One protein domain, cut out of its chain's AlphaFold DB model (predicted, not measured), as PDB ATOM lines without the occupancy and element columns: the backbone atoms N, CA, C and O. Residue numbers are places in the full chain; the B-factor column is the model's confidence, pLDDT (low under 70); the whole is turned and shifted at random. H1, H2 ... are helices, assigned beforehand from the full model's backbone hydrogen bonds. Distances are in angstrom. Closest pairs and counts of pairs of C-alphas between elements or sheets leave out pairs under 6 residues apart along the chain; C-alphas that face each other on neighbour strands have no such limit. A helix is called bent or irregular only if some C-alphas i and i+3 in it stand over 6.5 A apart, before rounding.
ATOM      1  N   HIS A 480     135.069 182.058 178.879       95.31
ATOM      2  CA  HIS A 480     134.860 180.625 178.754       95.31
ATOM      3  C   HIS A 480     134.221 180.057 180.031       95.31
ATOM      4  O   HIS A 480     133.212 179.356 179.939       95.31
ATOM      5  N   GLU A 481     134.731 180.407 181.219       94.50
ATOM      6  CA  GLU A 481     134.152 179.976 182.501       94.50
ATOM      7  C   GLU A 481     132.709 180.465 182.688       94.50
ATOM      8  O   GLU A 481     131.835 179.680 183.070       94.50
ATOM      9  N   ALA A 482     132.434 181.730 182.355       94.75
ATOM     10  CA  ALA A 482     131.088 182.293 182.354       94.75
ATOM     11  C   ALA A 482     130.148 181.488 181.451       94.75
ATOM     12  O   ALA A 482     129.081 181.044 181.876       94.75
ATOM     13  N   THR A 483     130.566 181.226 180.212       93.44
ATOM     14  CA  THR A 483     129.741 180.487 179.254       93.44
ATOM     15  C   THR A 483     129.480 179.057 179.715       93.44
ATOM     16  O   THR A 483     128.350 178.585 179.591       93.44
ATOM     17  N   VAL A 484     130.483 178.361 180.262       91.75
ATOM     18  CA  VAL A 484     130.314 177.010 180.822       91.75
ATOM     19  C   VAL A 484     129.315 177.029 181.979       91.75
ATOM     20  O   VAL A 484     128.419 176.188 182.024       91.75
ATOM     21  N   THR A 485     129.423 178.019 182.866       92.62
ATOM     22  CA  THR A 485     128.538 178.180 184.028       92.62
ATOM     23  C   THR A 485     127.084 178.422 183.611       92.62
ATOM     24  O   THR A 485     126.173 177.839 184.199       92.62
ATOM     25  N   LEU A 486     126.864 179.238 182.575       93.12
ATOM     26  CA  LEU A 486     125.532 179.604 182.076       93.12
ATOM     27  C   LEU A 486     124.923 178.594 181.103       93.12
ATOM     28  O   LEU A 486     123.726 178.638 180.837       93.12
ATOM     29  N   SER A 487     125.735 177.695 180.549       91.12
ATOM     30  CA  SER A 487     125.284 176.655 179.614       91.12
ATOM     31  C   SER A 487     124.930 175.342 180.306       91.12
ATOM     32  O   SER A 487     124.614 174.356 179.634       91.12
ATOM     33  N   TYR A 488     125.021 175.300 181.633       87.62
ATOM     34  CA  TYR A 488     124.737 174.100 182.398       87.62
ATOM     35  C   TYR A 488     123.235 173.803 182.435       87.62
ATOM     36  O   TYR A 488     122.419 174.716 182.448       87.62
ATOM     37  N   GLN A 489     122.866 172.520 182.442       86.12
ATOM     38  CA  GLN A 489     121.465 172.105 182.285       86.12
ATOM     39  C   GLN A 489     120.829 171.589 183.576       86.12
ATOM     40  O   GLN A 489     119.612 171.624 183.716       86.12
ATOM     41  N   LYS A 490     121.637 171.100 184.527       84.56
ATOM     42  CA  LYS A 490     121.106 170.392 185.706       84.56
ATOM     43  C   LYS A 490     120.646 171.324 186.831       84.56
ATOM     44  O   LYS A 490     120.082 170.857 187.814       84.56
ATOM     45  N   TYR A 491     120.841 172.633 186.684       85.31
ATOM     46  CA  TYR A 491     120.335 173.645 187.610       85.31
ATOM     47  C   TYR A 491     119.807 174.869 186.852       85.31
ATOM     48  O   TYR A 491     120.089 175.055 185.665       85.31
ATOM     49  N   ALA A 492     119.028 175.700 187.544       88.94
ATOM     50  CA  ALA A 492     118.515 176.953 187.008       88.94
ATOM     51  C   ALA A 492     119.658 177.964 186.846       88.94
ATOM     52  O   ALA A 492     120.281 178.374 187.822       88.94
ATOM     53  N   THR A 493     119.955 178.368 185.613       94.06
ATOM     54  CA  THR A 493     121.069 179.289 185.319       94.06
ATOM     55  C   THR A 493     120.657 180.759 185.352       94.06
ATOM     56  O   THR A 493     121.522 181.633 185.384       94.06
ATOM     57  N   LEU A 494     119.352 181.050 185.379       94.12
ATOM     58  CA  LEU A 494     118.846 182.413 185.250       94.12
ATOM     59  C   LEU A 494     119.269 183.329 186.407       94.12
ATOM     60  O   LEU A 494     119.803 184.403 186.158       94.12
ATOM     61  N   GLY A 495     119.128 182.892 187.664       93.94
ATOM     62  CA  GLY A 495     119.588 183.680 188.820       93.94
ATOM     63  C   GLY A 495     121.109 183.845 188.861       93.94
ATOM     64  O   GLY A 495     121.627 184.907 189.194       93.94
ATOM     65  N   ILE A 496     121.840 182.813 188.436       94.50
ATOM     66  CA  ILE A 496     123.308 182.826 188.377       94.50
ATOM     67  C   ILE A 496     123.811 183.826 187.334       94.50
ATOM     68  O   ILE A 496     124.863 184.436 187.522       94.50
ATOM     69  N   SER A 497     123.056 184.020 186.251       95.06
ATOM     70  CA  SER A 497     123.430 184.929 185.169       95.06
ATOM     71  C   SER A 497     123.676 186.355 185.626       95.06
ATOM     72  O   SER A 497     124.619 186.970 185.139       95.06
ATOM     73  N   TYR A 498     122.927 186.835 186.620       94.44
ATOM     74  CA  TYR A 498     123.160 188.143 187.217       94.44
ATOM     75  C   TYR A 498     124.604 188.276 187.722       94.44
ATOM     76  O   TYR A 498     125.353 189.133 187.260       94.44
ATOM     77  N   PHE A 499     125.040 187.357 188.589       94.88
ATOM     78  CA  PHE A 499     126.393 187.376 189.152       94.88
ATOM     79  C   PHE A 499     127.476 187.129 188.107       94.88
ATOM     80  O   PHE A 499     128.568 187.680 188.217       94.88
ATOM     81  N   VAL A 500     127.193 186.306 187.094       95.25
ATOM     82  CA  VAL A 500     128.149 186.053 186.013       95.25
ATOM     83  C   VAL A 500     128.375 187.309 185.172       95.25
ATOM     84  O   VAL A 500     129.519 187.666 184.911       95.25
ATOM     85  N   ILE A 501     127.306 188.007 184.788       94.19
ATOM     86  CA  ILE A 501     127.382 189.236 183.989       94.19
ATOM     87  C   ILE A 501     128.055 190.350 184.795       94.19
ATOM     88  O   ILE A 501     129.010 190.956 184.310       94.19
ATOM     89  N   SER A 502     127.618 190.578 186.036       92.62
ATOM     90  CA  SER A 502     128.211 191.590 186.918       92.62
ATOM     91  C   SER A 502     129.681 191.287 187.218       92.62
ATOM     92  O   SER A 502     130.524 192.177 187.142       92.62
ATOM     93  N   GLY A 503     130.018 190.016 187.468       94.44
ATOM     94  CA  GLY A 503     131.395 189.573 187.690       94.44
ATOM     95  C   GLY A 503     132.289 189.740 186.460       94.44
ATOM     96  O   GLY A 503     133.435 190.166 186.595       94.44
ATOM     97  N   LEU A 504     131.781 189.472 185.250       95.88
ATOM     98  CA  LEU A 504     132.511 189.755 184.008       95.88
ATOM     99  C   LEU A 504     132.752 191.255 183.831       95.88
ATOM    100  O   LEU A 504     133.868 191.649 183.507       95.88
ATOM    101  N   LYS A 505     131.741 192.095 184.077       95.31
ATOM    102  CA  LYS A 505     131.894 193.551 183.993       95.31
ATOM    103  C   LYS A 505     132.954 194.056 184.973       95.31
ATOM    104  O   LYS A 505     133.869 194.765 184.568       95.31
ATOM    105  N   GLN A 506     132.894 193.622 186.231       94.31
ATOM    106  CA  GLN A 506     133.897 193.969 187.238       94.31
ATOM    107  C   GLN A 506     135.302 193.494 186.843       94.31
ATOM    108  O   GLN A 506     136.271 194.240 186.983       94.31
ATOM    109  N   TYR A 507     135.419 192.275 186.311       95.44
ATOM    110  CA  TYR A 507     136.682 191.735 185.809       95.44
ATOM    111  C   TYR A 507     137.284 192.603 184.697       95.44
ATOM    112  O   TYR A 507     138.486 192.869 184.712       95.44
ATOM    113  N   LEU A 508     136.458 193.069 183.758       95.69
ATOM    114  CA  LEU A 508     136.883 193.944 182.666       95.69
ATOM    115  C   LEU A 508     137.276 195.349 183.142       95.69
ATOM    116  O   LEU A 508     138.165 195.950 182.555       95.69
ATOM    117  N   MET A 509     136.638 195.859 184.198       95.38
ATOM    118  CA  MET A 509     136.970 197.156 184.807       95.38
ATOM    119  C   MET A 509     138.210 197.099 185.712       95.38
ATOM    120  O   MET A 509     138.774 198.134 186.064       95.38
ATOM    121  N   THR A 510     138.626 195.905 186.138       94.25
ATOM    122  CA  THR A 510     139.770 195.733 187.035       94.25
ATOM    123  C   THR A 510     141.069 195.785 186.241       94.25
ATOM    124  O   THR A 510     141.321 194.899 185.432       94.25
ATOM    125  N   THR A 511     141.908 196.780 186.540       88.69
ATOM    126  CA  THR A 511     143.215 196.999 185.891       88.69
ATOM    127  C   THR A 511     144.423 196.697 186.787       88.69
ATOM    128  O   THR A 511     145.573 196.835 186.368       88.69
ATOM    129  N   LYS A 512     144.185 196.318 188.051       80.56
ATOM    130  CA  LYS A 512     145.243 196.157 189.061       80.56
ATOM    131  C   LYS A 512     146.114 194.925 188.781       80.56
ATOM    132  O   LYS A 512     145.605 193.800 188.787       80.56
ATOM    133  N   ASP A 513     147.419 195.174 188.654       81.50
ATOM    134  CA  ASP A 513     148.507 194.187 188.535       81.50
ATOM    135  C   ASP A 513     148.544 193.397 187.217       81.50
ATOM    136  O   ASP A 513     149.103 192.302 187.165       81.50
ATOM    137  N   GLU A 514     147.937 193.929 186.158       81.75
ATOM    138  CA  GLU A 514     147.846 193.249 184.863       81.75
ATOM    139  C   GLU A 514     148.803 193.831 183.824       81.75
ATOM    140  O   GLU A 514     149.154 195.014 183.852       81.75
ATOM    141  N   GLU A 515     149.211 192.979 182.883       90.00
ATOM    142  CA  GLU A 515     150.044 193.379 181.751       90.00
ATOM    143  C   GLU A 515     149.330 194.471 180.930       90.00
ATOM    144  O   GLU A 515     148.125 194.351 180.672       90.00
ATOM    145  N   PRO A 516     150.034 195.519 180.449       90.81
ATOM    146  CA  PRO A 516     149.420 196.635 179.719       90.81
ATOM    147  C   PRO A 516     148.534 196.192 178.549       90.81
ATOM    148  O   PRO A 516     147.485 196.773 178.277       90.81
ATOM    149  N   PHE A 517     148.935 195.112 177.880       90.69
ATOM    150  CA  PHE A 517     148.181 194.541 176.778       90.69
ATOM    151  C   PHE A 517     146.890 193.826 177.224       90.69
ATOM    152  O   PHE A 517     145.874 193.942 176.538       90.69
ATOM    153  N   GLU A 518     146.882 193.128 178.365       93.44
ATOM    154  CA  GLU A 518     145.648 192.525 178.900       93.44
ATOM    155  C   GLU A 518     144.617 193.615 179.215       93.44
ATOM    156  O   GLU A 518     143.463 193.502 178.794       93.44
ATOM    157  N   ASN A 519     145.061 194.712 179.837       93.50
ATOM    158  CA  ASN A 519     144.238 195.892 180.104       93.50
ATOM    159  C   ASN A 519     143.658 196.499 178.819       93.50
ATOM    160  O   ASN A 519     142.465 196.799 178.759       93.50
ATOM    161  N   LEU A 520     144.467 196.624 177.762       91.50
ATOM    162  CA  LEU A 520     143.987 197.107 176.468       91.50
ATOM    163  C   LEU A 520     142.869 196.215 175.908       91.50
ATOM    164  O   LEU A 520     141.812 196.709 175.509       91.50
ATOM    165  N   VAL A 521     143.085 194.897 175.882       91.31
ATOM    166  CA  VAL A 521     142.087 193.945 175.373       91.31
ATOM    167  C   VAL A 521     140.814 194.005 176.218       91.31
ATOM    168  O   VAL A 521     139.717 194.067 175.658       91.31
ATOM    169  N   LYS A 522     140.938 194.052 177.550       95.12
ATOM    170  CA  LYS A 522     139.800 194.205 178.464       95.12
ATOM    171  C   LYS A 522     139.006 195.472 178.193       95.12
ATOM    172  O   LYS A 522     137.793 195.374 178.052       95.12
ATOM    173  N   ASN A 523     139.659 196.622 178.040       93.94
ATOM    174  CA  ASN A 523     138.985 197.893 177.772       93.94
ATOM    175  C   ASN A 523     138.166 197.841 176.475       93.94
ATOM    176  O   ASN A 523     137.011 198.260 176.440       93.94
ATOM    177  N   LYS A 524     138.714 197.257 175.403       92.44
ATOM    178  CA  LYS A 524     137.976 197.122 174.133       92.44
ATOM    179  C   LYS A 524     136.811 196.142 174.251       92.44
ATOM    180  O   LYS A 524     135.745 196.388 173.682       92.44
ATOM    181  N   ILE A 525     136.987 195.053 175.002       94.31
ATOM    182  CA  ILE A 525     135.894 194.124 175.299       94.31
ATOM    183  C   ILE A 525     134.833 194.805 176.166       94.31
ATOM    184  O   ILE A 525     133.658 194.617 175.883       94.31
ATOM    185  N   LEU A 526     135.210 195.625 177.151       95.31
ATOM    186  CA  LEU A 526     134.295 196.365 178.022       95.31
ATOM    187  C   LEU A 526     133.389 197.298 177.223       95.31
ATOM    188  O   LEU A 526     132.178 197.246 177.396       95.31
ATOM    189  N   LEU A 527     133.941 198.056 176.272       93.44
ATOM    190  CA  LEU A 527     133.144 198.918 175.393       93.44
ATOM    191  C   LEU A 527     132.078 198.126 174.619       93.44
ATOM    192  O   LEU A 527     130.920 198.533 174.530       93.44
ATOM    193  N   LYS A 528     132.446 196.959 174.073       93.62
ATOM    194  CA  LYS A 528     131.483 196.072 173.402       93.62
ATOM    195  C   LYS A 528     130.515 195.435 174.392       93.62
ATOM    196  O   LYS A 528     129.344 195.261 174.063       93.62
ATOM    197  N   PHE A 529     130.986 195.092 175.584       93.94
ATOM    198  CA  PHE A 529     130.181 194.521 176.648       93.94
ATOM    199  C   PHE A 529     129.081 195.501 177.062       93.94
ATOM    200  O   PHE A 529     127.916 195.129 177.017       93.94
ATOM    201  N   ASP A 530     129.412 196.758 177.350       92.25
ATOM    202  CA  ASP A 530     128.434 197.789 177.705       92.25
ATOM    203  C   ASP A 530     127.468 198.089 176.551       92.25
ATOM    204  O   ASP A 530     126.265 198.200 176.773       92.25
ATOM    205  N   TYR A 531     127.936 198.107 175.300       90.94
ATOM    206  CA  TYR A 531     127.041 198.238 174.144       90.94
ATOM    207  C   TYR A 531     126.017 197.090 174.068       90.94
ATOM    208  O   TYR A 531     124.811 197.306 173.926       90.94
ATOM    209  N   TYR A 532     126.478 195.845 174.183       88.19
ATOM    210  CA  TYR A 532     125.622 194.676 174.011       88.19
ATOM    211  C   TYR A 532     124.726 194.400 175.220       88.19
ATOM    212  O   TYR A 532     123.538 194.128 175.044       88.19
ATOM    213  N   PHE A 533     125.270 194.488 176.431       85.94
ATOM    214  CA  PHE A 533     124.562 194.196 177.677       85.94
ATOM    215  C   PHE A 533     123.823 195.414 178.244       85.94
ATOM    216  O   PHE A 533     122.839 195.223 178.946       85.94
ATOM    217  N   GLY A 534     124.257 196.640 177.937       81.81
ATOM    218  CA  GLY A 534     123.622 197.876 178.406       81.81
ATOM    219  C   GLY A 534     122.578 198.457 177.451       81.81
ATOM    220  O   GLY A 534     121.596 199.021 177.919       81.81
ATOM    221  N   HIS A 535     122.752 198.302 176.131       77.38
ATOM    222  CA  HIS A 535     121.873 198.961 175.152       77.38
ATOM    223  C   HIS A 535     121.121 198.013 174.212       77.38
ATOM    224  O   HIS A 535     119.984 198.302 173.853       77.38
ATOM    225  N   LYS A 536     121.731 196.901 173.775       74.88
ATOM    226  CA  LYS A 536     121.209 196.140 172.622       74.88
ATOM    227  C   LYS A 536     120.420 194.875 172.954       74.88
ATOM    228  O   LYS A 536     119.449 194.585 172.260       74.88
ATOM    229  N   PHE A 537     120.859 194.075 173.927       70.31
ATOM    230  CA  PHE A 537     120.365 192.695 174.061       70.31
ATOM    231  C   PHE A 537     119.672 192.363 175.373       70.31
ATOM    232  O   PHE A 537     118.810 191.485 175.376       70.31
ATOM    233  N   ILE A 538     120.029 193.018 176.476       75.06
ATOM    234  CA  ILE A 538     119.378 192.755 177.757       75.06
ATOM    235  C   ILE A 538     118.353 193.848 177.999       75.06
ATOM    236  O   ILE A 538     118.693 194.979 178.331       75.06
ATOM    237  N   SER A 539     117.082 193.499 177.813       81.56
ATOM    238  CA  SER A 539     115.989 194.364 178.234       81.56
ATOM    239  C   SER A 539     115.998 194.503 179.757       81.56
ATOM    240  O   SER A 539     116.387 193.577 180.476       81.56
ATOM    241  N   ASN A 540     115.492 195.630 180.263       86.94
ATOM    242  CA  ASN A 540     115.292 195.822 181.704       86.94
ATOM    243  C   ASN A 540     114.525 194.641 182.324       86.94
ATOM    244  O   ASN A 540     114.917 194.131 183.368       86.94
ATOM    245  N   GLN A 541     113.530 194.114 181.604       88.62
ATOM    246  CA  GLN A 541     112.754 192.943 182.007       88.62
ATOM    247  C   GLN A 541     113.608 191.679 182.212       88.62
ATOM    248  O   GLN A 541     113.372 190.913 183.146       88.62
ATOM    249  N   GLN A 542     114.608 191.436 181.360       89.88
ATOM    250  CA  GLN A 542     115.498 190.286 181.511       89.88
ATOM    251  C   GLN A 542     116.395 190.441 182.745       89.88
ATOM    252  O   GLN A 542     116.570 189.484 183.499       89.88
ATOM    253  N   THR A 543     116.926 191.642 182.988       90.94
ATOM    254  CA  THR A 543     117.705 191.946 184.200       90.94
ATOM    255  C   THR A 543     116.866 191.762 185.464       90.94
ATOM    256  O   THR A 543     117.321 191.137 186.421       90.94
ATOM    257  N   GLU A 544     115.621 192.237 185.459       94.06
ATOM    258  CA  GLU A 544     114.674 192.049 186.560       94.06
ATOM    259  C   GLU A 544     114.372 190.568 186.805       94.06
ATOM    260  O   GLU A 544     114.413 190.111 187.947       94.06
ATOM    261  N   ALA A 545     114.146 189.784 185.746       94.88
ATOM    262  CA  ALA A 545     113.940 188.342 185.865       94.88
ATOM    263  C   ALA A 545     115.167 187.627 186.457       94.88
ATOM    264  O   ALA A 545     115.009 186.724 187.286       94.88
ATOM    265  N   ASN A 546     116.383 188.040 186.076       94.94
ATOM    266  CA  ASN A 546     117.621 187.514 186.650       94.94
ATOM    267  C   ASN A 546     117.706 187.828 188.155       94.94
ATOM    268  O   ASN A 546     118.018 186.935 188.941       94.94
ATOM    269  N   LEU A 547     117.378 189.061 188.562       95.94
ATOM    270  CA  LEU A 547     117.366 189.494 189.966       95.94
ATOM    271  C   LEU A 547     116.317 188.755 190.803       95.94
ATOM    272  O   LEU A 547     116.636 188.269 191.886       95.94
ATOM    273  N   ILE A 548     115.093 188.600 190.289       96.94
ATOM    274  CA  ILE A 548     114.029 187.811 190.932       96.94
ATOM    275  C   ILE A 548     114.515 186.376 191.181       96.94
ATOM    276  O   ILE A 548     114.377 185.850 192.287       96.94
ATOM    277  N   CYS A 549     115.128 185.746 190.173       96.12
ATOM    278  CA  CYS A 549     115.688 184.402 190.316       96.12
ATOM    279  C   CYS A 549     116.831 184.348 191.329       96.12
ATOM    280  O   CYS A 549     116.885 183.415 192.124       96.12
ATOM    281  N   ALA A 550     117.744 185.321 191.290       96.00
ATOM    282  CA  ALA A 550     118.876 185.405 192.206       96.00
ATOM    283  C   ALA A 550     118.414 185.547 193.661       96.00
ATOM    284  O   ALA A 550     118.960 184.903 194.552       96.00
ATOM    285  N   PHE A 551     117.375 186.348 193.891       96.69
ATOM    286  CA  PHE A 551     116.795 186.564 195.209       96.69
ATOM    287  C   PHE A 551     116.110 185.318 195.763       96.69
ATOM    288  O   PHE A 551     116.279 185.009 196.943       96.69
ATOM    289  N   LEU A 552     115.350 184.605 194.923       96.38
ATOM    290  CA  LEU A 552     114.602 183.397 195.294       96.38
ATOM    291  C   LEU A 552     115.453 182.116 195.313       96.38
ATOM    292  O   LEU A 552     114.943 181.053 195.678       96.38
ATOM    293  N   ASP A 553     116.728 182.183 194.925       95.00
ATOM    294  CA  ASP A 553     117.672 181.078 195.082       95.00
ATOM    295  C   ASP A 553     118.389 181.178 196.444       95.00
ATOM    296  O   ASP A 553     119.246 182.051 196.640       95.00
ATOM    297  N   PRO A 554     118.121 180.252 197.387       93.88
ATOM    298  CA  PRO A 554     118.745 180.275 198.705       93.88
ATOM    299  C   PRO A 554     120.273 180.209 198.679       93.88
ATOM    300  O   PRO A 554     120.932 180.719 199.583       93.88
ATOM    301  N   MET A 555     120.856 179.593 197.645       91.81
ATOM    302  CA  MET A 555     122.309 179.467 197.515       91.81
ATOM    303  C   MET A 555     122.965 180.779 197.076       91.81
ATOM    304  O   MET A 555     124.148 181.005 197.358       91.81
ATOM    305  N   LEU A 556     122.208 181.627 196.375       93.31
ATOM    306  CA  LEU A 556     122.667 182.909 195.848       93.31
ATOM    307  C   LEU A 556     122.420 184.068 196.813       93.31
ATOM    308  O   LEU A 556     123.099 185.090 196.730       93.31
ATOM    309  N   HIS A 557     121.516 183.870 197.771       92.00
ATOM    310  CA  HIS A 557     121.086 184.876 198.731       92.00
ATOM    311  C   HIS A 557     122.242 185.644 199.392       92.00
ATOM    312  O   HIS A 557     122.245 186.870 199.402       92.00
ATOM    313  N   LYS A 558     123.269 184.926 199.867       91.06
ATOM    314  CA  LYS A 558     124.444 185.522 200.528       91.06
ATOM    315  C   LYS A 558     125.279 186.437 199.627       91.06
ATOM    316  O   LYS A 558     126.005 187.280 200.136       91.06
ATOM    317  N   TYR A 559     125.254 186.210 198.312       91.50
ATOM    318  CA  TYR A 559     125.983 187.036 197.350       91.50
ATOM    319  C   TYR A 559     125.156 188.264 196.987       91.50
ATOM    320  O   TYR A 559     125.713 189.347 196.883       91.50
ATOM    321  N   LEU A 560     123.833 188.111 196.849       94.25
ATOM    322  CA  LEU A 560     122.946 189.242 196.584       94.25
ATOM    323  C   LEU A 560     122.926 190.219 197.763       94.25
ATOM    324  O   LEU A 560     123.012 191.418 197.557       94.25
ATOM    325  N   SER A 561     122.894 189.712 199.000       93.12
ATOM    326  CA  SER A 561     122.901 190.540 200.213       93.12
ATOM    327  C   SER A 561     124.206 191.311 200.444       93.12
ATOM    328  O   SER A 561     124.303 192.058 201.410       93.12
ATOM    329  N   ALA A 562     125.236 191.090 199.618       91.88
ATOM    330  CA  ALA A 562     126.459 191.889 199.639       91.88
ATOM    331  C   ALA A 562     126.223 193.309 199.104       91.88
ATOM    332  O   ALA A 562     126.905 194.242 199.521       91.88
ATOM    333  N   ASP A 563     125.268 193.452 198.183       93.06
ATOM    334  CA  ASP A 563     124.872 194.712 197.567       93.06
ATOM    335  C   ASP A 563     123.462 195.067 198.045       93.06
ATOM    336  O   ASP A 563     122.461 194.546 197.550       93.06
ATOM    337  N   GLN A 564     123.387 195.940 199.050       95.00
ATOM    338  CA  GLN A 564     122.124 196.306 199.687       95.00
ATOM    339  C   GLN A 564     121.132 196.939 198.697       95.00
ATOM    340  O   GLN A 564     119.936 196.666 198.776       95.00
ATOM    341  N   ALA A 565     121.616 197.740 197.741       95.81
ATOM    342  CA  ALA A 565     120.754 198.431 196.787       95.81
ATOM    343  C   ALA A 565     120.106 197.442 195.806       95.81
ATOM    344  O   ALA A 565     118.894 197.476 195.575       95.81
ATOM    345  N   GLU A 566     120.897 196.520 195.257       94.94
ATOM    346  CA  GLU A 566     120.389 195.495 194.342       94.94
ATOM    347  C   GLU A 566     119.536 194.445 195.071       94.94
ATOM    348  O   GLU A 566     118.554 193.946 194.512       94.94
ATOM    349  N   PHE A 567     119.832 194.169 196.343       95.94
ATOM    350  CA  PHE A 567     119.007 193.324 197.199       95.94
ATOM    351  C   PHE A 567     117.604 193.904 197.433       95.94
ATOM    352  O   PHE A 567     116.609 193.213 197.206       95.94
ATOM    353  N   GLU A 568     117.505 195.175 197.837       96.88
ATOM    354  CA  GLU A 568     116.228 195.874 198.057       96.88
ATOM    355  C   GLU A 568     115.405 195.973 196.769       96.88
ATOM    356  O   GLU A 568     114.187 195.763 196.758       96.88
ATOM    357  N   LYS A 569     116.079 196.244 195.649       96.81
ATOM    358  CA  LYS A 569     115.465 196.235 194.321       96.81
ATOM    359  C   LYS A 569     114.885 194.862 193.985       96.81
ATOM    360  O   LYS A 569     113.737 194.783 193.548       96.81
ATOM    361  N   ALA A 570     115.636 193.785 194.212       97.31
ATOM    362  CA  ALA A 570     115.162 192.427 193.963       97.31
ATOM    363  C   ALA A 570     113.981 192.044 194.873       97.31
ATOM    364  O   ALA A 570     113.020 191.442 194.396       97.31
ATOM    365  N   GLU A 571     113.997 192.456 196.146       97.56
ATOM    366  CA  GLU A 571     112.871 192.272 197.068       97.56
ATOM    367  C   GLU A 571     111.592 192.933 196.541       97.56
ATOM    368  O   GLU A 571     110.533 192.300 196.481       97.56
ATOM    369  N   LYS A 572     111.696 194.194 196.101       97.62
ATOM    370  CA  LYS A 572     110.573 194.944 195.529       97.62
ATOM    371  C   LYS A 572     110.015 194.263 194.278       97.62
ATOM    372  O   LYS A 572     108.796 194.141 194.151       97.62
ATOM    373  N   LEU A 573     110.885 193.789 193.386       97.38
ATOM    374  CA  LEU A 573     110.486 193.068 192.173       97.38
ATOM    375  C   LEU A 573     109.761 191.755 192.500       97.38
ATOM    376  O   LEU A 573     108.732 191.444 191.901       97.38
ATOM    377  N   VAL A 574     110.255 190.998 193.484       97.75
ATOM    378  CA  VAL A 574     109.619 189.751 193.939       97.75
ATOM    379  C   VAL A 574     108.244 190.018 194.542       97.75
ATOM    380  O   VAL A 574     107.304 189.284 194.237       97.75
ATOM    381  N   LEU A 575     108.102 191.071 195.353       97.44
ATOM    382  CA  LEU A 575     106.815 191.486 195.915       97.44
ATOM    383  C   LEU A 575     105.802 191.797 194.801       97.44
ATOM    384  O   LEU A 575     104.712 191.226 194.795       97.44
ATOM    385  N   GLN A 576     106.186 192.632 193.831       97.00
ATOM    386  CA  GLN A 576     105.338 193.002 192.690       97.00
ATOM    387  C   GLN A 576     104.935 191.779 191.852       97.00
ATOM    388  O   GLN A 576     103.768 191.615 191.494       97.00
ATOM    389  N   CYS A 577     105.885 190.885 191.572       96.38
ATOM    390  CA  CYS A 577     105.627 189.665 190.814       96.38
ATOM    391  C   CYS A 577     104.677 188.716 191.569       96.38
ATOM    392  O   CYS A 577     103.731 188.174 190.994       96.38
ATOM    393  N   ALA A 578     104.871 188.551 192.879       96.38
ATOM    394  CA  ALA A 578     104.007 187.725 193.714       96.38
ATOM    395  C   ALA A 578     102.575 188.282 193.801       96.38
ATOM    396  O   ALA A 578     101.618 187.509 193.715       96.38
ATOM    397  N   GLU A 579     102.415 189.603 193.918       96.00
ATOM    398  CA  GLU A 579     101.110 190.277 193.880       96.00
ATOM    399  C   GLU A 579     100.404 190.039 192.542       96.00
ATOM    400  O   GLU A 579      99.241 189.630 192.516       96.00
ATOM    401  N   PHE A 580     101.127 190.186 191.429       94.94
ATOM    402  CA  PHE A 580     100.609 189.893 190.095       94.94
ATOM    403  C   PHE A 580     100.119 188.439 189.966       94.94
ATOM    404  O   PHE A 580      98.974 188.196 189.578       94.94
ATOM    405  N   HIS A 581     100.930 187.456 190.374       92.31
ATOM    406  CA  HIS A 581     100.547 186.039 190.346       92.31
ATOM    407  C   HIS A 581      99.392 185.695 191.301       92.31
ATOM    408  O   HIS A 581      98.631 184.752 191.049       92.31
ATOM    409  N   ARG A 582      99.254 186.411 192.422       92.56
ATOM    410  CA  ARG A 582      98.119 186.266 193.341       92.56
ATOM    411  C   ARG A 582      96.834 186.791 192.703       92.56
ATOM    412  O   ARG A 582      95.836 186.070 192.703       92.56
ATOM    413  N   ASN A 583      96.881 187.971 192.089       92.50
ATOM    414  CA  ASN A 583      95.740 188.576 191.398       92.50
ATOM    415  C   ASN A 583      95.278 187.723 190.209       92.50
ATOM    416  O   ASN A 583      94.081 187.482 190.066       92.50
ATOM    417  N   LEU A 584      96.210 187.176 189.418       89.38
ATOM    418  CA  LEU A 584      95.892 186.241 188.331       89.38
ATOM    419  C   LEU A 584      95.181 184.974 188.822       89.38
ATOM    420  O   LEU A 584      94.248 184.486 188.187       89.38
ATOM    421  N   ARG A 585      95.599 184.413 189.964       88.19
ATOM    422  CA  ARG A 585      94.920 183.246 190.551       88.19
ATOM    423  C   ARG A 585      93.515 183.594 191.023       88.19
ATOM    424  O   ARG A 585      92.598 182.806 190.815       88.19
ATOM    425  N   GLN A 586      93.350 184.760 191.639       87.19
ATOM    426  CA  GLN A 586      92.043 185.226 192.088       87.19
ATOM    427  C   GLN A 586      91.103 185.478 190.906       87.19
ATOM    428  O   GLN A 586      89.957 185.054 190.977       87.19
ATOM    429  N   SER A 587      91.576 186.065 189.801       88.19
ATOM    430  CA  SER A 587      90.748 186.303 188.612       88.19
ATOM    431  C   SER A 587      90.372 185.010 187.875       88.19
ATOM    432  O   SER A 587      89.211 184.837 187.509       88.19
ATOM    433  N   HIS A 588      91.294 184.053 187.718       78.94
ATOM    434  CA  HIS A 588      91.003 182.779 187.042       78.94
ATOM    435  C   HIS A 588      90.003 181.890 187.792       78.94
ATOM    436  O   HIS A 588      89.229 181.172 187.153       78.94
ATOM    437  N   LEU A 589      89.958 181.964 189.127       67.19
ATOM    438  CA  LEU A 589      88.940 181.268 189.920       67.19
ATOM    439  C   LEU A 589      87.509 181.748 189.609       67.19
ATOM    440  O   LEU A 589      86.564 180.998 189.846       67.19
ATOM    441  N   TYR A 590      87.339 182.939 189.024       58.22
ATOM    442  CA  TYR A 590      86.033 183.428 188.572       58.22
ATOM    443  C   TYR A 590      85.665 182.975 187.154       58.22
ATOM    444  O   TYR A 590      84.484 182.790 186.872       58.22
ATOM    445  N   MET A 616     124.454 172.378 191.407       63.12
ATOM    446  CA  MET A 616     125.521 173.288 191.018       63.12
ATOM    447  C   MET A 616     126.660 173.077 192.017       63.12
ATOM    448  O   MET A 616     126.450 173.281 193.218       63.12
ATOM    449  N   PRO A 617     127.872 172.712 191.573       65.00
ATOM    450  CA  PRO A 617     129.010 172.794 192.453       65.00
ATOM    451  C   PRO A 617     129.126 174.277 192.792       65.00
ATOM    452  O   PRO A 617     129.494 175.080 191.938       65.00
ATOM    453  N   LEU A 618     128.811 174.673 194.029       70.00
ATOM    454  CA  LEU A 618     129.130 176.016 194.523       70.00
ATOM    455  C   LEU A 618     130.593 176.350 194.207       70.00
ATOM    456  O   LEU A 618     130.924 177.508 194.008       70.00
ATOM    457  N   SER A 619     131.467 175.347 194.093       77.31
ATOM    458  CA  SER A 619     132.833 175.485 193.599       77.31
ATOM    459  C   SER A 619     132.962 176.046 192.180       77.31
ATOM    460  O   SER A 619     133.956 176.707 191.943       77.31
ATOM    461  N   SER A 620     132.032 175.815 191.248       76.12
ATOM    462  CA  SER A 620     132.077 176.370 189.884       76.12
ATOM    463  C   SER A 620     131.766 177.861 189.883       76.12
ATOM    464  O   SER A 620     132.562 178.640 189.372       76.12
ATOM    465  N   LEU A 621     130.677 178.275 190.543       78.31
ATOM    466  CA  LEU A 621     130.376 179.699 190.717       78.31
ATOM    467  C   LEU A 621     131.448 180.386 191.569       78.31
ATOM    468  O   LEU A 621     131.914 181.453 191.210       78.31
ATOM    469  N   ASN A 622     131.904 179.765 192.660       81.81
ATOM    470  CA  ASN A 622     133.000 180.316 193.461       81.81
ATOM    471  C   ASN A 622     134.324 180.344 192.692       81.81
ATOM    472  O   ASN A 622     135.113 181.248 192.930       81.81
ATOM    473  N   ARG A 623     134.593 179.375 191.806       83.00
ATOM    474  CA  ARG A 623     135.763 179.400 190.918       83.00
ATOM    475  C   ARG A 623     135.655 180.605 190.000       83.00
ATOM    476  O   ARG A 623     136.564 181.414 190.034       83.00
ATOM    477  N   PHE A 624     134.525 180.770 189.316       85.12
ATOM    478  CA  PHE A 624     134.271 181.920 188.454       85.12
ATOM    479  C   PHE A 624     134.382 183.255 189.213       85.12
ATOM    480  O   PHE A 624     135.156 184.123 188.831       85.12
ATOM    481  N   LEU A 625     133.686 183.412 190.345       82.25
ATOM    482  CA  LEU A 625     133.742 184.633 191.161       82.25
ATOM    483  C   LEU A 625     135.152 184.906 191.699       82.25
ATOM    484  O   LEU A 625     135.554 186.060 191.805       82.25
ATOM    485  N   LYS A 626     135.927 183.855 191.999       83.56
ATOM    486  CA  LYS A 626     137.341 183.973 192.370       83.56
ATOM    487  C   LYS A 626     138.196 184.414 191.182       83.56
ATOM    488  O   LYS A 626     139.057 185.267 191.376       83.56
ATOM    489  N   THR A 627     137.957 183.879 189.984       76.00
ATOM    490  CA  THR A 627     138.587 184.344 188.736       76.00
ATOM    491  C   THR A 627     138.288 185.833 188.515       76.00
ATOM    492  O   THR A 627     139.189 186.598 188.187       76.00
ATOM    493  N   CYS A 628     137.065 186.274 188.823       78.62
ATOM    494  CA  CYS A 628     136.641 187.677 188.777       78.62
ATOM    495  C   CYS A 628     137.053 188.529 189.996       78.62
ATOM    496  O   CYS A 628     136.728 189.711 190.027       78.62
ATOM    497  N   ARG A 629     137.753 187.966 190.994       73.44
ATOM    498  CA  ARG A 629     138.186 188.645 192.237       73.44
ATOM    499  C   ARG A 629     137.049 189.295 193.061       73.44
ATOM    500  O   ARG A 629     137.262 190.324 193.694       73.44
ATOM    501  N   VAL A 630     135.860 188.691 193.105       66.81
ATOM    502  CA  VAL A 630     134.726 189.186 193.918       66.81
ATOM    503  C   VAL A 630     134.874 188.732 195.385       66.81
ATOM    504  O   VAL A 630     134.992 187.533 195.654       66.81
ATOM    505  N   GLU A 631     134.888 189.668 196.345       52.66
ATOM    506  CA  GLU A 631     135.064 189.388 197.787       52.66
ATOM    507  C   GLU A 631     133.801 188.797 198.465       52.66
ATOM    508  O   GLU A 631     132.683 188.926 197.966       52.66
ATOM    509  N   LYS A 632     133.965 188.099 199.605       40.97
ATOM    510  CA  LYS A 632     132.885 187.384 200.329       40.97
ATOM    511  C   LYS A 632     132.312 188.190 201.517       40.97
ATOM    512  O   LYS A 632     133.112 188.652 202.326       40.97
ATOM    513  N   PRO A 633     130.981 188.203 201.751       39.91
ATOM    514  CA  PRO A 633     130.376 188.766 202.974       39.91
ATOM    515  C   PRO A 633     130.231 187.758 204.139       39.91
ATOM    516  O   PRO A 633     130.112 186.549 203.913       39.91
ATOM    517  N   MET A 634     130.192 188.263 205.389       34.06
ATOM    518  CA  MET A 634     129.909 187.518 206.640       34.06
ATOM    519  C   MET A 634     128.425 187.594 207.055       34.06
ATOM    520  O   MET A 634     127.763 188.601 206.825       34.06
ATOM    521  N   ALA A 635     127.918 186.539 207.709       35.84
ATOM    522  CA  ALA A 635     126.500 186.343 208.046       35.84
ATOM    523  C   ALA A 635     126.173 186.465 209.556       35.84
ATOM    524  O   ALA A 635     127.034 186.245 210.404       35.84
ATOM    525  N   SER A 636     124.899 186.748 209.878       38.00
ATOM    526  CA  SER A 636     124.288 186.723 211.229       38.00
ATOM    527  C   SER A 636     122.810 186.272 211.163       38.00
ATOM    528  O   SER A 636     122.151 186.507 210.147       38.00
ATOM    529  N   THR A 637     122.270 185.630 212.212       36.84
ATOM    530  CA  THR A 637     120.996 184.861 212.219       36.84
ATOM    531  C   THR A 637     120.080 185.133 213.428       36.84
ATOM    532  O   THR A 637     120.556 185.270 214.549       36.84
ATOM    533  N   ALA A 638     118.754 185.091 213.201       40.56
ATOM    534  CA  ALA A 638     117.698 184.711 214.161       40.56
ATOM    535  C   ALA A 638     116.382 184.388 213.403       40.56
ATOM    536  O   ALA A 638     116.138 184.976 212.349       40.56
ATOM    537  N   ALA A 639     115.547 183.470 213.919       39.00
ATOM    538  CA  ALA A 639     114.345 182.934 213.249       39.00
ATOM    539  C   ALA A 639     113.081 182.927 214.145       39.00
ATOM    540  O   ALA A 639     113.190 182.834 215.367       39.00
ATOM    541  N   ALA A 640     111.887 182.977 213.531       44.81
ATOM    542  CA  ALA A 640     110.564 182.961 214.184       44.81
ATOM    543  C   ALA A 640     109.504 182.166 213.371       44.81
ATOM    544  O   ALA A 640     109.706 181.891 212.189       44.81
ATOM    545  N   THR A 641     108.372 181.802 214.002       49.06
ATOM    546  CA  THR A 641     107.326 180.873 213.483       49.06
ATOM    547  C   THR A 641     105.973 181.586 213.264       49.06
ATOM    548  O   THR A 641     105.632 182.439 214.079       49.06
ATOM    549  N   ILE A 642     105.184 181.250 212.220       46.19
ATOM    550  CA  ILE A 642     103.916 181.944 211.845       46.19
ATOM    551  C   ILE A 642     102.785 180.965 211.406       46.19
ATOM    552  O   ILE A 642     103.077 179.884 210.898       46.19
ATOM    553  N   LYS A 643     101.513 181.373 211.631       45.56
ATOM    554  CA  LYS A 643     100.203 180.716 211.352       45.56
ATOM    555  C   LYS A 643      99.492 181.201 210.058       45.56
ATOM    556  O   LYS A 643      99.888 182.196 209.461       45.56
ATOM    557  N   ASP A 644      98.409 180.502 209.698       54.28
ATOM    558  CA  ASP A 644      97.647 180.500 208.432       54.28
ATOM    559  C   ASP A 644      96.837 181.779 208.098       54.28
ATOM    560  O   ASP A 644      95.682 181.917 208.485       54.28
ATOM    561  N   ASP A 645      97.469 182.727 207.405       68.38
ATOM    562  CA  ASP A 645      97.042 183.400 206.152       68.38
ATOM    563  C   ASP A 645      98.036 184.551 205.937       68.38
ATOM    564  O   ASP A 645      97.873 185.685 206.392       68.38
ATOM    565  N   ILE A 646      99.194 184.179 205.399       82.62
ATOM    566  CA  ILE A 646     100.409 184.982 205.482       82.62
ATOM    567  C   ILE A 646     100.422 185.959 204.306       82.62
ATOM    568  O   ILE A 646     100.460 185.550 203.141       82.62
ATOM    569  N   SER A 647     100.426 187.260 204.602       94.00
ATOM    570  CA  SER A 647     100.631 188.298 203.581       94.00
ATOM    571  C   SER A 647     101.947 188.069 202.824       94.00
ATOM    572  O   SER A 647     102.902 187.532 203.384       94.00
ATOM    573  N   ILE A 648     102.047 188.507 201.564       95.06
ATOM    574  CA  ILE A 648     103.263 188.298 200.753       95.06
ATOM    575  C   ILE A 648     104.503 188.875 201.459       95.06
ATOM    576  O   ILE A 648     105.546 188.228 201.497       95.06
ATOM    577  N   LYS A 649     104.373 190.035 202.116       95.94
ATOM    578  CA  LYS A 649     105.450 190.630 202.924       95.94
ATOM    579  C   LYS A 649     105.898 189.716 204.064       95.94
ATOM    580  O   LYS A 649     107.091 189.513 204.248       95.94
ATOM    581  N   GLN A 650     104.959 189.111 204.792       95.12
ATOM    582  CA  GLN A 650     105.290 188.144 205.840       95.12
ATOM    583  C   GLN A 650     105.905 186.855 205.261       95.12
ATOM    584  O   GLN A 650     106.786 186.286 205.900       95.12
ATOM    585  N   GLN A 651     105.505 186.413 204.059       95.69
ATOM    586  CA  GLN A 651     106.162 185.298 203.361       95.69
ATOM    587  C   GLN A 651     107.614 185.648 203.006       95.69
ATOM    588  O   GLN A 651     108.505 184.842 203.254       95.69
ATOM    589  N   ILE A 652     107.878 186.855 202.494       96.56
ATOM    590  CA  ILE A 652     109.244 187.338 202.234       96.56
ATOM    591  C   ILE A 652     110.045 187.405 203.541       96.56
ATOM    592  O   ILE A 652     111.140 186.859 203.608       96.56
ATOM    593  N   SER A 653     109.493 187.973 204.617       95.62
ATOM    594  CA  SER A 653     110.170 187.994 205.923       95.62
ATOM    595  C   SER A 653     110.467 186.581 206.447       95.62
ATOM    596  O   SER A 653     111.556 186.326 206.962       95.62
ATOM    597  N   PHE A 654     109.532 185.638 206.281       94.81
ATOM    598  CA  PHE A 654     109.740 184.233 206.628       94.81
ATOM    599  C   PHE A 654     110.844 183.598 205.777       94.81
ATOM    600  O   PHE A 654     111.700 182.896 206.314       94.81
ATOM    601  N   TYR A 655     110.862 183.864 204.468       96.00
ATOM    602  CA  TYR A 655     111.928 183.437 203.566       96.00
ATOM    603  C   TYR A 655     113.292 183.938 204.063       96.00
ATOM    604  O   TYR A 655     114.176 183.123 204.319       96.00
ATOM    605  N   MET A 656     113.425 185.237 204.337       95.12
ATOM    606  CA  MET A 656     114.664 185.862 204.827       95.12
ATOM    607  C   MET A 656     115.179 185.290 206.143       95.12
ATOM    608  O   MET A 656     116.386 185.131 206.339       95.12
ATOM    609  N   ALA A 657     114.270 184.959 207.056       93.69
ATOM    610  CA  ALA A 657     114.632 184.361 208.333       93.69
ATOM    611  C   ALA A 657     115.188 182.932 208.182       93.69
ATOM    612  O   ALA A 657     115.963 182.487 209.027       93.69
ATOM    613  N   ASN A 658     114.807 182.218 207.117       94.25
ATOM    614  CA  ASN A 658     115.076 180.788 206.951       94.25
ATOM    615  C   ASN A 658     116.057 180.446 205.817       94.25
ATOM    616  O   ASN A 658     116.522 179.310 205.756       94.25
ATOM    617  N   VAL A 659     116.355 181.386 204.915       94.12
ATOM    618  CA  VAL A 659     117.212 181.185 203.729       94.12
ATOM    619  C   VAL A 659     118.705 181.055 204.068       94.12
ATOM    620  O   VAL A 659     119.497 180.551 203.271       94.12
ATOM    621  N   LYS A 660     119.105 181.490 205.266       87.06
ATOM    622  CA  LYS A 660     120.504 181.507 205.703       87.06
ATOM    623  C   LYS A 660     121.056 180.083 205.828       87.06
ATOM    624  O   LYS A 660     120.398 179.196 206.364       87.06
ATOM    625  N   ASP A 661     122.270 179.886 205.314       80.62
ATOM    626  CA  ASP A 661     123.045 178.638 205.398       80.62
ATOM    627  C   ASP A 661     122.392 177.404 204.758       80.62
ATOM    628  O   ASP A 661     122.653 176.266 205.152       80.62
ATOM    629  N   VAL A 662     121.562 177.606 203.733       84.88
ATOM    630  CA  VAL A 662     120.907 176.493 203.047       84.88
ATOM    631  C   VAL A 662     121.837 175.895 201.986       84.88
ATOM    632  O   VAL A 662     122.174 176.569 201.011       84.88
ATOM    633  N   PRO A 663     122.237 174.615 202.114       82.31
ATOM    634  CA  PRO A 663     123.181 174.014 201.176       82.31
ATOM    635  C   PRO A 663     122.541 173.652 199.830       82.31
ATOM    636  O   PRO A 663     123.259 173.471 198.848       82.31
ATOM    637  N   HIS A 664     121.208 173.500 199.774       87.06
ATOM    638  CA  HIS A 664     120.514 172.918 198.624       87.06
ATOM    639  C   HIS A 664     119.201 173.637 198.295       87.06
ATOM    640  O   HIS A 664     118.261 173.627 199.094       87.06
ATOM    641  N   PHE A 665     119.110 174.151 197.065       90.25
ATOM    642  CA  PHE A 665     117.925 174.814 196.514       90.25
ATOM    643  C   PHE A 665     116.636 173.985 196.684       90.25
ATOM    644  O   PHE A 665     115.673 174.432 197.306       90.25
ATOM    645  N   ALA A 666     116.621 172.737 196.200       89.44
ATOM    646  CA  ALA A 666     115.422 171.894 196.240       89.44
ATOM    647  C   ALA A 666     115.006 171.509 197.672       89.44
ATOM    648  O   ALA A 666     113.815 171.407 197.974       89.44
ATOM    649  N   ALA A 667     115.976 171.313 198.573       90.88
ATOM    650  CA  ALA A 667     115.692 170.975 199.966       90.88
ATOM    651  C   ALA A 667     114.989 172.130 200.692       90.88
ATOM    652  O   ALA A 667     114.064 171.885 201.468       90.88
ATOM    653  N   PHE A 668     115.383 173.376 200.395       94.69
ATOM    654  CA  PHE A 668     114.736 174.570 200.931       94.69
ATOM    655  C   PHE A 668     113.255 174.624 200.563       94.69
ATOM    656  O   PHE A 668     112.386 174.637 201.435       94.69
ATOM    657  N   TRP A 669     112.966 174.606 199.259       94.38
ATOM    658  CA  TRP A 669     111.613 174.786 198.746       94.38
ATOM    659  C   TRP A 669     110.704 173.601 199.072       94.38
ATOM    660  O   TRP A 669     109.511 173.792 199.281       94.38
ATOM    661  N   ARG A 670     111.250 172.390 199.237       91.44
ATOM    662  CA  ARG A 670     110.487 171.246 199.759       91.44
ATOM    663  C   ARG A 670     110.091 171.430 201.225       91.44
ATOM    664  O   ARG A 670     108.979 171.071 201.599       91.44
ATOM    665  N   LYS A 671     110.998 171.960 202.054       94.62
ATOM    666  CA  LYS A 671     110.765 172.150 203.492       94.62
ATOM    667  C   LYS A 671     109.827 173.322 203.773       94.62
ATOM    668  O   LYS A 671     108.929 173.190 204.595       94.62
ATOM    669  N   TYR A 672     110.041 174.454 203.106       95.06
ATOM    670  CA  TYR A 672     109.367 175.716 203.424       95.06
ATOM    671  C   TYR A 672     108.354 176.172 202.374       95.06
ATOM    672  O   TYR A 672     107.555 177.055 202.663       95.06
ATOM    673  N   GLY A 673     108.333 175.577 201.177       93.75
ATOM    674  CA  GLY A 673     107.475 176.032 200.077       93.75
ATOM    675  C   GLY A 673     105.979 175.979 200.387       93.75
ATOM    676  O   GLY A 673     105.229 176.803 199.877       93.75
ATOM    677  N   ILE A 674     105.547 175.080 201.279       92.06
ATOM    678  CA  ILE A 674     104.154 175.023 201.758       92.06
ATOM    679  C   ILE A 674     103.766 176.322 202.491       92.06
ATOM    680  O   ILE A 674     102.632 176.772 202.372       92.06
ATOM    681  N   HIS A 675     104.710 176.955 203.194       92.88
ATOM    682  CA  HIS A 675     104.509 178.219 203.913       92.88
ATOM    683  C   HIS A 675     104.706 179.460 203.030       92.88
ATOM    684  O   HIS A 675     104.496 180.579 203.490       92.88
ATOM    685  N   LEU A 676     105.127 179.270 201.777       95.44
ATOM    686  CA  LEU A 676     105.491 180.330 200.839       95.44
ATOM    687  C   LEU A 676     104.718 180.197 199.511       95.44
ATOM    688  O   LEU A 676     105.341 180.199 198.446       95.44
ATOM    689  N   PRO A 677     103.381 180.026 199.524       94.19
ATOM    690  CA  PRO A 677     102.621 179.682 198.323       94.19
ATOM    691  C   PRO A 677     102.727 180.734 197.212       94.19
ATOM    692  O   PRO A 677     102.768 180.376 196.033       94.19
ATOM    693  N   ASP A 678     102.800 182.021 197.568       95.75
ATOM    694  CA  ASP A 678     102.913 183.100 196.586       95.75
ATOM    695  C   ASP A 678     104.323 183.132 195.986       95.75
ATOM    696  O   ASP A 678     104.467 183.168 194.763       95.75
ATOM    697  N   LEU A 679     105.369 182.979 196.805       96.56
ATOM    698  CA  LEU A 679     106.747 182.925 196.303       96.56
ATOM    699  C   LEU A 679     107.013 181.670 195.468       96.56
ATOM    700  O   LEU A 679     107.680 181.757 194.445       96.56
ATOM    701  N   VAL A 680     106.445 180.516 195.836       95.44
ATOM    702  CA  VAL A 680     106.524 179.288 195.026       95.44
ATOM    703  C   VAL A 680     105.872 179.483 193.656       95.44
ATOM    704  O   VAL A 680     106.324 178.888 192.677       95.44
ATOM    705  N   SER A 681     104.825 180.306 193.550       93.81
ATOM    706  CA  SER A 681     104.208 180.604 192.252       93.81
ATOM    707  C   SER A 681     105.148 181.400 191.338       93.81
ATOM    708  O   SER A 681     105.331 181.013 190.183       93.81
ATOM    709  N   VAL A 682     105.833 182.409 191.886       95.75
ATOM    710  CA  VAL A 682     106.877 183.183 191.190       95.75
ATOM    711  C   VAL A 682     108.062 182.283 190.824       95.75
ATOM    712  O   VAL A 682     108.528 182.284 189.684       95.75
ATOM    713  N   LEU A 683     108.503 181.444 191.767       94.19
ATOM    714  CA  LEU A 683     109.594 180.484 191.601       94.19
ATOM    715  C   LEU A 683     109.378 179.581 190.385       94.19
ATOM    716  O   LEU A 683     110.270 179.427 189.554       94.19
ATOM    717  N   LYS A 684     108.183 178.988 190.279       91.06
ATOM    718  CA  LYS A 684     107.822 178.065 189.195       91.06
ATOM    719  C   LYS A 684     107.842 178.745 187.832       91.06
ATOM    720  O   LYS A 684     108.206 178.098 186.855       91.06
ATOM    721  N   TYR A 685     107.465 180.018 187.771       90.88
ATOM    722  CA  TYR A 685     107.491 180.783 186.531       90.88
ATOM    723  C   TYR A 685     108.928 181.116 186.107       90.88
ATOM    724  O   TYR A 685     109.299 180.918 184.953       90.88
ATOM    725  N   HIS A 686     109.760 181.563 187.050       89.19
ATOM    726  CA  HIS A 686     111.067 182.130 186.727       89.19
ATOM    727  C   HIS A 686     112.232 181.127 186.724       89.19
ATOM    728  O   HIS A 686     113.065 181.161 185.822       89.19
ATOM    729  N   LEU A 687     112.305 180.189 187.672       81.44
ATOM    730  CA  LEU A 687     113.478 179.306 187.818       81.44
ATOM    731  C   LEU A 687     113.463 178.071 186.915       81.44
ATOM    732  O   LEU A 687     114.442 177.332 186.873       81.44
ATOM    733  N   CYS A 688     112.398 177.872 186.138       79.88
ATOM    734  CA  CYS A 688     112.405 176.900 185.042       79.88
ATOM    735  C   CYS A 688     113.138 177.427 183.796       79.88
ATOM    736  O   CYS A 688     113.366 176.671 182.851       79.88
ATOM    737  N   MET A 689     113.496 178.715 183.765       87.06
ATOM    738  CA  MET A 689     114.162 179.321 182.621       87.06
ATOM    739  C   MET A 689     115.674 179.080 182.659       87.06
ATOM    740  O   MET A 689     116.344 179.258 183.678       87.06
ATOM    741  N   GLN A 690     116.217 178.698 181.508       90.75
ATOM    742  CA  GLN A 690     117.655 178.668 181.269       90.75
ATOM    743  C   GLN A 690     118.087 180.018 180.701       90.75
ATOM    744  O   GLN A 690     117.422 180.562 179.824       90.75
ATOM    745  N   TYR A 691     119.214 180.546 181.175       91.88
ATOM    746  CA  TYR A 691     119.774 181.784 180.637       91.88
ATOM    747  C   TYR A 691     120.306 181.592 179.210       91.88
ATOM    748  O   TYR A 691     120.211 182.477 178.364       91.88
ATOM    749  N   SER A 692     120.874 180.418 178.930       90.31
ATOM    750  CA  SER A 692     121.488 180.097 177.645       90.31
ATOM    751  C   SER A 692     120.613 179.170 176.806       90.31
ATOM    752  O   SER A 692     119.935 178.285 177.322       90.31
TER     753      SER A 692
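Overview. This is residues 480 to 590 and 616 to 692 of the 734 residues of the protein "Hypothetical protein" of Rotaria sp. Silwood2 (UniProt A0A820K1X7). The longest helix, H6, crosses H4 in the middle of an elongated assembly of helices, and two groups lie to either side of H4: H6 and H10, crossed, with H8 packed on both and H9 on the far side of H10 from H6; and H2, with H1 and H3 folded against it and H7 packed on H1. The first residues of H3 and the last of H6 make the two ends of the longest axis, while residues 628 to 647, without a named element, run round the outside from H7 to H8. The printed part has 188 residues with ten named helices, H1 to H10 in chain order, and no named strand; the class is all helix. The radius of gyration of the C-alphas is 18.1 A, compact, and the C-alphas span 61 by 37 by 30 A.

Along the chain. H6, residues 564 to 590, runs 39.9 A from C-alpha 564 at (122.124, 196.306, 199.687) to C-alpha 590 at (86.033, 183.428, 188.572). Before it come H4, residues 540 to 552, 18.4 A long, and H5, residues 557 to 560. H3, residues 516 to 536, is 29.1 A long; it is neither bent nor irregular, but only just: C-alphas 533 and 536 are 6.4 A apart. H2, residues 494 to 509, is 23.4 A long, and H1, residues 480 to 486, begins at C-alpha 480 at (134.860, 180.625, 178.754). After the cut come H7, residues 618 to 627, H8, residues 648 to 658, H9, residues 665 to 675, and H10, residues 677 to 686, which ends at C-alpha 686 at (111.067, 182.130, 186.727). H9 is irregular, with C-alphas 671 and 674 7.4 A apart.

Arrangement. H6 touches H10 with its residues 574 to 582 alone, about perpendicular at 77 degrees; the closest C-alphas, those of Ala 578 and Asp 678, are 5.6 A apart. With residues 567 to 574 alone H6 touches H4, about perpendicular at 87 degrees, closest at the C-alphas of Leu 547 and Ala 570, 5.4 A. With residues 575 to 579 alone it touches H8 at a steep tilt of 50 degrees, opposite ways, closest at the C-alphas of Leu 575 and Ile 648, 6.8 A. H9 and H10 form a helical hairpin and only just touch, with 3 pairs of C-alphas within 8 A, closest at Gly 673 and Val 680, 6.1 A. H4 touches H5 only at the corner, closest at the C-alphas of Phe 551 and His 557, 5.8 A. H4 also touches residues 494 to 498 of H2, closest at the C-alphas of Gly 495 and Ala 550, 3.9 A, at a steep tilt of 69 degrees, only just short of about perpendicular. H2 forms helical hairpins with H1, closest at the C-alphas of Ala 482 and Val 500, 6.0 A, and with H3, closest at those of Leu 508 and Lys 522, 5.1 A. H7 touches H1, closest at the C-alphas of Glu 481 and Phe 624, 6.3 A. H3 and H6 are apart. Every O i to N i+4 pair is within hydrogen-bond range in H1, H4, H7, H8 and H10; the counts are 10 of 12 in H2, 16 of 17 in H3, 22 of 23 in H6 and 5 of 7 in H9, and H5 is too short for such a pair.

Size, cuts and confidence. The two C-alphas farthest apart, those of Pro 516 and Tyr 590, are 65.4 A apart. Residues 591 to 615 are not printed, and C-alphas 590 and 616 are 40.8 A apart across this cut. Of the links that are printed whole, H7 to H8 is long, with 20 residues. Residues 512 to 517 stand free, and so do residues 534 to 541, of which 534 to 536 belong to H3. The mean pLDDT of the printed part is 86.5; residues 589 to 590, 616 to 617 and 630 to 645 are under 70.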